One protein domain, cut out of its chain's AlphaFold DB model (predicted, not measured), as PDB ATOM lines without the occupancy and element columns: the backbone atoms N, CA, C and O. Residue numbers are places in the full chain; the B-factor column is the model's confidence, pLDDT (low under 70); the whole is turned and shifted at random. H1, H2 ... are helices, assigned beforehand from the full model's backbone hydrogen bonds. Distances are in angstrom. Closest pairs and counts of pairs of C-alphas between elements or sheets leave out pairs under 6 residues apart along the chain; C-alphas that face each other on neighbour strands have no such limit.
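What this domain is: This is residues 11 to 88 of the 92 residues of an uncharacterized protein of bacterium (UniProt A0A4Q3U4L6). Two long helices, H1 and H2, make a narrow V, joined at its point by a tight link and open toward the other ends. A short third helix, H3, sits near H2 toward the open end of the V, while residues 11 to 23 of H1 stick out as a free arm. The printed part has 78 residues with three named helices, H1, H2 and H3 in that order, and no named strand, and its class is all helix. It is loose, with a radius of gyration of the C-alphas of 16.6 A, and elongated, with spans of 48 by 31 by 22 A.

Where its parts are: H1 is residues 11 to 34, 34.1 A from first to last C-alpha, and begins with C-alpha 11 at (16.476, 12.809, -9.794). H2, the longest helix, is residues 38 to 65, 38.5 A long, with C-alpha 38 at (22.299, -23.693, -5.993). H3 is residues 75 to 86, 16.4 A long, and ends with C-alpha 86 at (47.779, 6.504, 6.224).

How they stand to each other: H1 and H2 form a helical hairpin and only just touch, with 3 pairs of C-alphas within 8 A. The closest C-alphas are those of Leu 32 and Ala 41, 6.8 A apart. H1 touches H2 with residues 28 to 32 alone, and H2 touches H1 with residues 40 to 44 alone. They run opposite ways at a shallow tilt of 27 degrees. H2 and H3 are near each other, with 6 pairs of C-alphas within 10 A. H1 and H3 are apart. In H1 and H3 every O i to N i+4 pair is within hydrogen-bond range; in H2, 23 of 24 are.

The domain as a whole: The two C-alphas farthest apart, those of Pro 36 and Gly 88, are 48.8 A apart. The printed part has no cut. The link from H1 to H2 is tight and that from H2 to H3 is short. The model's mean pLDDT over the printed part is 77.0, and residues 62 to 63 and 65 to 88 are under 70.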
ATOM      1  N   ARG A  11      16.937  13.796  -8.804       72.94
ATOM      2  CA  ARG A  11      16.476  12.809  -9.794       72.94
ATOM      3  C   ARG A  11      17.620  12.062 -10.484       72.94
ATOM      4  O   ARG A  11      17.509  10.852 -10.631       72.94
ATOM      5  N   ALA A  12      18.712  12.731 -10.867       73.38
ATOM      6  CA  ALA A  12      19.856  12.061 -11.491       73.38
ATOM      7  C   ALA A  12      20.570  11.117 -10.515       73.38
ATOM      8  O   ALA A  12      20.988  10.034 -10.916       73.38
ATOM      9  N   ILE A  13      20.654  11.480  -9.232       73.69
ATOM     10  CA  ILE A  13      21.235  10.620  -8.190       73.69
ATOM     11  C   ILE A  13      20.402   9.339  -8.026       73.69
ATOM     12  O   ILE A  13      20.950   8.238  -8.083       73.69
ATOM     13  N   PHE A  14      19.075   9.466  -7.907       73.25
ATOM     14  CA  PHE A  14      18.175   8.309  -7.835       73.25
ATOM     15  C   PHE A  14      18.187   7.471  -9.119       73.25
ATOM     16  O   PHE A  14      18.239   6.246  -9.040       73.25
ATOM     17  N   ALA A  15      18.205   8.104 -10.295       82.38
ATOM     18  CA  ALA A  15      18.290   7.402 -11.574       82.38
ATOM     19  C   ALA A  15      19.586   6.588 -11.684       82.38
ATOM     20  O   ALA A  15      19.558   5.431 -12.097       82.38
ATOM     21  N   LYS A  16      20.718   7.156 -11.255       74.94
ATOM     22  CA  LYS A  16      22.007   6.459 -11.237       74.94
ATOM     23  C   LYS A  16      21.987   5.267 -10.276       74.94
ATOM     24  O   LYS A  16      22.451   4.193 -10.641       74.94
ATOM     25  N   GLY A  17      21.385   5.427  -9.095       82.62
ATOM     26  CA  GLY A  17      21.151   4.322  -8.161       82.62
ATOM     27  C   GLY A  17      20.296   3.205  -8.767       82.62
ATOM     28  O   GLY A  17      20.649   2.033  -8.664       82.62
ATOM     29  N   TRP A  18      19.219   3.564  -9.469       84.69
ATOM     30  CA  TRP A  18      18.351   2.596 -10.141       84.69
ATOM     31  C   TRP A  18      19.062   1.862 -11.281       84.69
ATOM     32  O   TRP A  18      18.916   0.651 -11.418       84.69
ATOM     33  N   LEU A  19      19.891   2.564 -12.058       85.12
ATOM     34  CA  LEU A  19      20.725   1.950 -13.094       85.12
ATOM     35  C   LEU A  19      21.686   0.913 -12.503       85.12
ATOM     36  O   LEU A  19      21.811  -0.178 -13.055       85.12
ATOM     37  N   PHE A  20      22.318   1.205 -11.363       84.69
ATOM     38  CA  PHE A  20      23.164   0.226 -10.678       84.69
ATOM     39  C   PHE A  20      22.374  -0.978 -10.158       84.69
ATOM     40  O   PHE A  20      22.862  -2.101 -10.265       84.69
ATOM     41  N   LEU A  21      21.152  -0.773  -9.654       84.81
ATOM     42  CA  LEU A  21      20.277  -1.873  -9.243       84.81
ATOM     43  C   LEU A  21      19.930  -2.777 -10.432       84.81
ATOM     44  O   LEU A  21      20.083  -3.992 -10.342       84.81
ATOM     45  N   VAL A  22      19.517  -2.186 -11.557       89.62
ATOM     46  CA  VAL A  22      19.203  -2.925 -12.788       89.62
ATOM     47  C   VAL A  22      20.422  -3.706 -13.273       89.62
ATOM     48  O   VAL A  22      20.294  -4.886 -13.583       89.62
ATOM     49  N   LEU A  23      21.612  -3.100 -13.277       90.31
ATOM     50  CA  LEU A  23      22.852  -3.799 -13.626       90.31
ATOM     51  C   LEU A  23      23.157  -4.956 -12.668       90.31
ATOM     52  O   LEU A  23      23.528  -6.030 -13.130       90.31
ATOM     53  N   GLY A  24      22.966  -4.767 -11.361       88.19
ATOM     54  CA  GLY A  24      23.140  -5.827 -10.366       88.19
ATOM     55  C   GLY A  24      22.188  -7.002 -10.593       88.19
ATOM     56  O   GLY A  24      22.622  -8.151 -10.574       88.19
ATOM     57  N   VAL A  25      20.913  -6.723 -10.882       89.75
ATOM     58  CA  VAL A  25      19.905  -7.748 -11.201       89.75
ATOM     59  C   VAL A  25      20.236  -8.459 -12.508       89.75
ATOM     60  O   VAL A  25      20.168  -9.683 -12.562       89.75
ATOM     61  N   LEU A  26      20.627  -7.723 -13.550       90.44
ATOM     62  CA  LEU A  26      21.023  -8.316 -14.826       90.44
ATOM     63  C   LEU A  26      22.271  -9.190 -14.671       90.44
ATOM     64  O   LEU A  26      22.295 -10.301 -15.190       90.44
ATOM     65  N   ALA A  27      23.283  -8.739 -13.928       89.81
ATOM     66  CA  ALA A  27      24.498  -9.511 -13.668       89.81
ATOM     67  C   ALA A  27      24.210 -10.778 -12.844       89.81
ATOM     68  O   ALA A  27      24.618 -11.870 -13.228       89.81
ATOM     69  N   ALA A  28      23.453 -10.656 -11.753       88.75
ATOM     70  CA  ALA A  28      23.046 -11.792 -10.930       88.75
ATOM     71  C   ALA A  28      22.182 -12.794 -11.712       88.75
ATOM     72  O   ALA A  28      22.448 -13.994 -11.701       88.75
ATOM     73  N   GLY A  29      21.170 -12.295 -12.425       88.62
ATOM     74  CA  GLY A  29      20.249 -13.104 -13.217       88.62
ATOM     75  C   GLY A  29      20.938 -13.810 -14.381       88.62
ATOM     76  O   GLY A  29      20.711 -14.998 -14.587       88.62
ATOM     77  N   SER A  30      21.825 -13.120 -15.106       88.88
ATOM     78  CA  SER A  30      22.623 -13.729 -16.181       88.88
ATOM     79  C   SER A  30      23.579 -14.794 -15.651       88.88
ATOM     80  O   SER A  30      23.663 -15.867 -16.240       88.88
ATOM     81  N   LEU A  31      24.236 -14.565 -14.509       89.44
ATOM     82  CA  LEU A  31      25.116 -15.564 -13.902       89.44
ATOM     83  C   LEU A  31      24.347 -16.835 -13.507       89.44
ATOM     84  O   LEU A  31      24.814 -17.944 -13.765       89.44
ATOM     85  N   LEU A  32      23.152 -16.678 -12.931       90.25
ATOM     86  CA  LEU A  32      22.277 -17.802 -12.596       90.25
ATOM     87  C   LEU A  32      21.718 -18.502 -13.839       90.25
ATOM     88  O   LEU A  32      21.561 -19.720 -13.824       90.25
ATOM     89  N   ALA A  33      21.458 -17.759 -14.917       89.38
ATOM     90  CA  ALA A  33      21.034 -18.327 -16.193       89.38
ATOM     91  C   ALA A  33      22.156 -19.133 -16.876       89.38
ATOM     92  O   ALA A  33      21.880 -20.177 -17.461       89.38
ATOM     93  N   LEU A  34      23.415 -18.686 -16.780       89.31
ATOM     94  CA  LEU A  34      24.578 -19.402 -17.323       89.31
ATOM     95  C   LEU A  34      24.945 -20.635 -16.487       89.31
ATOM     96  O   LEU A  34      25.304 -21.678 -17.033       89.31
ATOM     97  N   HIS A  35      24.865 -20.525 -15.161       87.25
ATOM     98  CA  HIS A  35      25.225 -21.594 -14.235       87.25
ATOM     99  C   HIS A  35      24.123 -21.794 -13.187       87.25
ATOM    100  O   HIS A  35      24.273 -21.325 -12.053       87.25
ATOM    101  N   PRO A  36      23.040 -22.525 -13.530       83.06
ATOM    102  CA  PRO A  36      21.902 -22.776 -12.647       83.06
ATOM    103  C   PRO A  36      22.255 -23.818 -11.578       83.06
ATOM    104  O   PRO A  36      21.740 -24.934 -11.549       83.06
ATOM    105  N   LYS A  37      23.189 -23.460 -10.698       90.81
ATOM    106  CA  LYS A  37      23.596 -24.241  -9.532       90.81
ATOM    107  C   LYS A  37      23.199 -23.496  -8.269       90.81
ATOM    108  O   LYS A  37      23.440 -22.296  -8.139       90.81
ATOM    109  N   TRP A  38      22.655 -24.232  -7.306       87.81
ATOM    110  CA  TRP A  38      22.299 -23.693  -5.993       87.81
ATOM    111  C   TRP A  38      23.509 -23.124  -5.246       87.81
ATOM    112  O   TRP A  38      23.389 -22.101  -4.580       87.81
ATOM    113  N   GLU A  39      24.688 -23.723  -5.425       90.62
ATOM    114  CA  GLU A  39      25.955 -23.229  -4.871       90.62
ATOM    115  C   GLU A  39      26.273 -21.808  -5.362       90.62
ATOM    116  O   GLU A  39      26.593 -20.935  -4.558       90.62
ATOM    117  N   THR A  40      26.114 -21.549  -6.666       89.00
ATOM    118  CA  THR A  40      26.323 -20.222  -7.262       89.00
ATOM    119  C   THR A  40      25.359 -19.201  -6.667       89.00
ATOM    120  O   THR A  40      25.780 -18.106  -6.311       89.00
ATOM    121  N   ALA A  41      24.081 -19.559  -6.508       89.00
ATOM    122  CA  ALA A  41      23.080 -18.675  -5.912       89.00
ATOM    123  C   ALA A  41      23.394 -18.340  -4.447       89.00
ATOM    124  O   ALA A  41      23.302 -17.178  -4.049       89.00
ATOM    125  N   LEU A  42      23.810 -19.337  -3.659       90.94
ATOM    126  CA  LEU A  42      24.198 -19.146  -2.263       90.94
ATOM    127  C   LEU A  42      25.437 -18.255  -2.141       90.94
ATOM    128  O   LEU A  42      25.412 -17.281  -1.392       90.94
ATOM    129  N   LEU A  43      26.495 -18.541  -2.905       90.31
ATOM    130  CA  LEU A  43      27.723 -17.739  -2.902       90.31
ATOM    131  C   LEU A  43      27.461 -16.299  -3.352       90.31
ATOM    132  O   LEU A  43      27.953 -15.359  -2.728       90.31
ATOM    133  N   LEU A  44      26.645 -16.116  -4.392       91.69
ATOM    134  CA  LEU A  44      26.246 -14.799  -4.879       91.69
ATOM    135  C   LEU A  44      25.460 -14.026  -3.810       91.69
ATOM    136  O   LEU A  44      25.741 -12.853  -3.570       91.69
ATOM    137  N   GLY A  45      24.517 -14.687  -3.133       90.44
ATOM    138  CA  GLY A  45      23.746 -14.103  -2.036       90.44
ATOM    139  C   GLY A  45      24.624 -13.685  -0.855       90.44
ATOM    140  O   GLY A  45      24.491 -12.567  -0.361       90.44
ATOM    141  N   VAL A  46      25.568 -14.540  -0.446       92.56
ATOM    142  CA  VAL A  46      26.547 -14.228   0.611       92.56
ATOM    143  C   VAL A  46      27.413 -13.033   0.214       92.56
ATOM    144  O   VAL A  46      27.606 -12.128   1.026       92.56
ATOM    145  N   ALA A  47      27.895 -12.987  -1.031       90.44
ATOM    146  CA  ALA A  47      28.686 -11.868  -1.529       90.44
ATOM    147  C   ALA A  47      27.889 -10.554  -1.487       90.44
ATOM    148  O   ALA A  47      28.340  -9.582  -0.884       90.44
ATOM    149  N   LEU A  48      26.677 -10.531  -2.056       90.88
ATOM    150  CA  LEU A  48      25.778  -9.370  -2.025       90.88
ATOM    151  C   LEU A  48      25.499  -8.901  -0.594       90.88
ATOM    152  O   LEU A  48      25.595  -7.707  -0.310       90.88
ATOM    153  N   TRP A  49      25.200  -9.831   0.314       91.44
ATOM    154  CA  TRP A  49      24.955  -9.530   1.722       91.44
ATOM    155  C   TRP A  49      26.179  -8.905   2.399       91.44
ATOM    156  O   TRP A  49      26.058  -7.860   3.042       91.44
ATOM    157  N   ALA A  50      27.363  -9.497   2.217       89.62
ATOM    158  CA  ALA A  50      28.611  -8.995   2.783       89.62
ATOM    159  C   ALA A  50      28.956  -7.594   2.254       89.62
ATOM    160  O   ALA A  50      29.254  -6.701   3.047       89.62
ATOM    161  N   PHE A  51      28.844  -7.364   0.940       86.88
ATOM    162  CA  PHE A  51      29.086  -6.050   0.337       86.88
ATOM    163  C   PHE A  51      28.061  -5.003   0.789       86.88
ATOM    164  O   PHE A  51      28.440  -3.871   1.079       86.88
ATOM    165  N   CYS A  52      26.780  -5.366   0.908       87.62
ATOM    166  CA  CYS A  52      25.738  -4.458   1.392       87.62
ATOM    167  C   CYS A  52      25.975  -4.068   2.863       87.62
ATOM    168  O   CYS A  52      25.921  -2.889   3.225       87.62
ATOM    169  N   ARG A  53      26.335  -5.045   3.709       84.06
ATOM    170  CA  ARG A  53      26.703  -4.816   5.113       84.06
ATOM    171  C   ARG A  53      27.968  -3.962   5.232       84.06
ATOM    172  O   ARG A  53      28.015  -3.079   6.085       84.06
ATOM    173  N   TRP A  54      28.962  -4.187   4.372       81.88
ATOM    174  CA  TRP A  54      30.189  -3.394   4.335       81.88
ATOM    175  C   TRP A  54      29.937  -1.956   3.874       81.88
ATOM    176  O   TRP A  54      30.445  -1.027   4.494       81.88
ATOM    177  N   TYR A  55      29.087  -1.747   2.865       80.75
ATOM    178  CA  TYR A  55      28.679  -0.408   2.439       80.75
ATOM    179  C   TYR A  55      27.986   0.357   3.576       80.75
ATOM    180  O   TYR A  55      28.319   1.513   3.836       80.75
ATOM    181  N   TYR A  56      27.071  -0.303   4.299       79.06
ATOM    182  CA  TYR A  56      26.455   0.274   5.496       79.06
ATOM    183  C   TYR A  56      27.503   0.606   6.561       79.06
ATOM    184  O   TYR A  56      27.478   1.703   7.101       79.06
ATOM    185  N   PHE A  57      28.453  -0.292   6.831       76.81
ATOM    186  CA  PHE A  57      29.536  -0.049   7.787       76.81
ATOM    187  C   PHE A  57      30.380   1.177   7.407       76.81
ATOM    188  O   PHE A  57      30.614   2.040   8.245       76.81
ATOM    189  N   MET A  58      30.792   1.292   6.143       74.19
ATOM    190  CA  MET A  58      31.632   2.399   5.678       74.19
ATOM    191  C   MET A  58      30.969   3.766   5.809       74.19
ATOM    192  O   MET A  58      31.666   4.729   6.086       74.19
ATOM    193  N   PHE A  59      29.660   3.875   5.592       70.12
ATOM    194  CA  PHE A  59      28.969   5.155   5.753       70.12
ATOM    195  C   PHE A  59      28.498   5.358   7.187       70.12
ATOM    196  O   PHE A  59      28.830   6.362   7.792       70.12
ATOM    197  N   TYR A  60      27.780   4.395   7.763       73.31
ATOM    198  CA  TYR A  60      27.192   4.552   9.089       73.31
ATOM    199  C   TYR A  60      28.249   4.589  10.193       73.31
ATOM    200  O   TYR A  60      28.229   5.483  11.027       73.31
ATOM    201  N   VAL A  61      29.186   3.635  10.212       75.94
ATOM    202  CA  VAL A  61      30.149   3.544  11.320       75.94
ATOM    203  C   VAL A  61      31.232   4.607  11.197       75.94
ATOM    204  O   VAL A  61      31.608   5.200  12.198       75.94
ATOM    205  N   VAL A  62      31.719   4.900   9.992       69.31
ATOM    206  CA  VAL A  62      32.754   5.933   9.825       69.31
ATOM    207  C   VAL A  62      32.186   7.329  10.078       69.31
ATOM    208  O   VAL A  62      32.801   8.094  10.814       69.31
ATOM    209  N   GLU A  63      31.017   7.660   9.521       68.12
ATOM    210  CA  GLU A  63      30.397   8.975   9.742       68.12
ATOM    211  C   GLU A  63      30.005   9.166  11.212       68.12
ATOM    212  O   GLU A  63      30.187  10.249  11.755       68.12
ATOM    213  N   HIS A  64      29.521   8.115  11.887       70.06
ATOM    214  CA  HIS A  64      29.050   8.241  13.267       70.06
ATOM    215  C   HIS A  64      30.149   8.101  14.330       70.06
ATOM    216  O   HIS A  64      30.056   8.742  15.369       70.06
ATOM    217  N   TYR A  65      31.171   7.267  14.112       64.94
ATOM    218  CA  TYR A  65      32.177   6.966  15.144       64.94
ATOM    219  C   TYR A  65      33.567   7.551  14.872       64.94
ATOM    220  O   TYR A  65      34.370   7.603  15.800       64.94
ATOM    221  N   VAL A  66      33.890   7.949  13.635       62.06
ATOM    222  CA  VAL A  66      35.240   8.437  13.286       62.06
ATOM    223  C   VAL A  66      35.257   9.947  13.057       62.06
ATOM    224  O   VAL A  66      36.202  10.596  13.493       62.06
ATOM    225  N   ASP A  67      34.243  10.517  12.396       57.56
ATOM    226  CA  ASP A  67      34.239  11.946  12.054       57.56
ATOM    227  C   ASP A  67      32.801  12.470  11.815       57.56
ATOM    228  O   ASP A  67      32.287  12.430  10.695       57.56
ATOM    229  N   GLU A  68      32.146  12.992  12.863       53.41
ATOM    230  CA  GLU A  68      30.751  13.492  12.813       53.41
ATOM    231  C   GLU A  68      30.551  14.683  11.844       53.41
ATOM    232  O   GLU A  68      29.426  15.014  11.463       53.41
ATOM    233  N   GLY A  69      31.636  15.356  11.435       53.78
ATOM    234  CA  GLY A  69      31.606  16.562  10.599       53.78
ATOM    235  C   GLY A  69      31.877  16.347   9.104       53.78
ATOM    236  O   GLY A  69      31.730  17.291   8.319       53.78
ATOM    237  N   PHE A  70      32.284  15.148   8.672       54.16
ATOM    238  CA  PHE A  70      32.716  14.915   7.289       54.16
ATOM    239  C   PHE A  70      31.583  14.350   6.426       54.16
ATOM    240  O   PHE A  70      31.297  13.158   6.415       54.16
ATOM    241  N   ARG A  71      30.948  15.218   5.628       53.38
ATOM    242  CA  ARG A  71      29.941  14.806   4.638       53.38
ATOM    243  C   ARG A  71      30.616  14.033   3.504       53.38
ATOM    244  O   ARG A  71      31.105  14.638   2.547       53.38
ATOM    245  N   PHE A  72      30.636  12.704   3.588       57.59
ATOM    246  CA  PHE A  72      31.139  11.850   2.515       57.59
ATOM    247  C   PHE A  72      30.292  12.040   1.248       57.59
ATOM    248  O   PHE A  72      29.236  11.438   1.073       57.59
ATOM    249  N   ALA A  73      30.772  12.869   0.317       56.06
ATOM    250  CA  ALA A  73      30.143  13.075  -0.991       56.06
ATOM    251  C   ALA A  73      30.290  11.850  -1.928       56.06
ATOM    252  O   ALA A  73      29.745  11.833  -3.029       56.06
ATOM    253  N   GLY A  74      31.021  10.811  -1.500       58.16
ATOM    254  CA  GLY A  74      31.128   9.519  -2.183       58.16
ATOM    255  C   GLY A  74      32.330   8.686  -1.724       58.16
ATOM    256  O   GLY A  74      33.214   9.196  -1.033       58.16
ATOM    257  N   LEU A  75      32.416   7.421  -2.161       59.00
ATOM    258  CA  LEU A  75      33.515   6.496  -1.810       59.00
ATOM    259  C   LEU A  75      34.912   7.084  -2.075       59.00
ATOM    260  O   LEU A  75      35.849   6.822  -1.328       59.00
ATOM    261  N   PHE A  76      35.058   7.917  -3.107       55.31
ATOM    262  CA  PHE A  76      36.339   8.532  -3.458       55.31
ATOM    263  C   PHE A  76      36.831   9.538  -2.401       55.31
ATOM    264  O   PHE A  76      38.033   9.678  -2.185       55.31
ATOM    265  N   SER A  77      35.909  10.210  -1.700       61.31
ATOM    266  CA  SER A  77      36.253  11.087  -0.573       61.31
ATOM    267  C   SER A  77      36.739  10.288   0.641       61.31
ATOM    268  O   SER A  77      37.711  10.694   1.275       61.31
ATOM    269  N   PHE A  78      36.163   9.103   0.875       62.72
ATOM    270  CA  PHE A  78      36.635   8.159   1.889       62.72
ATOM    271  C   PHE A  78      38.019   7.592   1.557       62.72
ATOM    272  O   PHE A  78      38.910   7.646   2.398       62.72
ATOM    273  N   LEU A  79      38.260   7.148   0.316       66.69
ATOM    274  CA  LEU A  79      39.596   6.699  -0.099       66.69
ATOM    275  C   LEU A  79      40.653   7.800   0.063       66.69
ATOM    276  O   LEU A  79      41.754   7.522   0.528       66.69
ATOM    277  N   ARG A  80      40.325   9.054  -0.269       67.81
ATOM    278  CA  ARG A  80      41.237  10.191  -0.082       67.81
ATOM    279  C   ARG A  80      41.514  10.477   1.396       67.81
ATOM    280  O   ARG A  80      42.648  10.806   1.736       67.81
ATOM    281  N   TYR A  81      40.503  10.353   2.256       67.69
ATOM    282  CA  TYR A  81      40.651  10.481   3.707       67.69
ATOM    283  C   TYR A  81      41.573   9.395   4.265       67.69
ATOM    284  O   TYR A  81      42.561   9.714   4.922       67.69
ATOM    285  N   VAL A  82      41.322   8.129   3.921       69.38
ATOM    286  CA  VAL A  82      42.153   6.993   4.344       69.38
ATOM    287  C   VAL A  82      43.583   7.138   3.827       69.38
ATOM    288  O   VAL A  82      44.523   6.963   4.591       69.38
ATOM    289  N   TRP A  83      43.776   7.551   2.573       69.31
ATOM    290  CA  TRP A  83      45.110   7.794   2.016       69.31
ATOM    291  C   TRP A  83      45.856   8.910   2.757       69.31
ATOM    292  O   TRP A  83      47.050   8.797   3.027       69.31
ATOM    293  N   LYS A  84      45.160   9.996   3.114       68.12
ATOM    294  CA  LYS A  84      45.745  11.113   3.866       68.12
ATOM    295  C   LYS A  84      46.053  10.728   5.318       68.12
ATOM    296  O   LYS A  84      47.070  11.163   5.846       68.12
ATOM    297  N   SER A  85      45.202   9.907   5.930       64.06
ATOM    298  CA  SER A  85      45.393   9.352   7.274       64.06
ATOM    299  C   SER A  85      46.576   8.373   7.318       64.06
ATOM    300  O   SER A  85      47.453   8.498   8.167       64.06
ATOM    301  N   LEU A  86      46.687   7.478   6.329       65.19
ATOM    302  CA  LEU A  86      47.779   6.504   6.224       65.19
ATOM    303  C   LEU A  86      49.125   7.139   5.830       65.19
ATOM    304  O   LEU A  86      50.170   6.680   6.278       65.19
ATOM    305  N   GLY A  87      49.124   8.204   5.022       55.28
ATOM    306  CA  GLY A  87      50.339   8.931   4.622       55.28
ATOM    307  C   GLY A  87      50.849   9.959   5.643       55.28
ATOM    308  O   GLY A  87      51.873  10.593   5.398       55.28
ATOM    309  N   GLY A  88      50.142  10.158   6.761       51.91
ATOM    310  CA  GLY A  88      50.462  11.166   7.779       51.91
ATOM    311  C   GLY A  88      51.432  10.711   8.872       51.91
ATOM    312  O   GLY A  88      51.899  11.545   9.645       51.91
TER     313      GLY A  88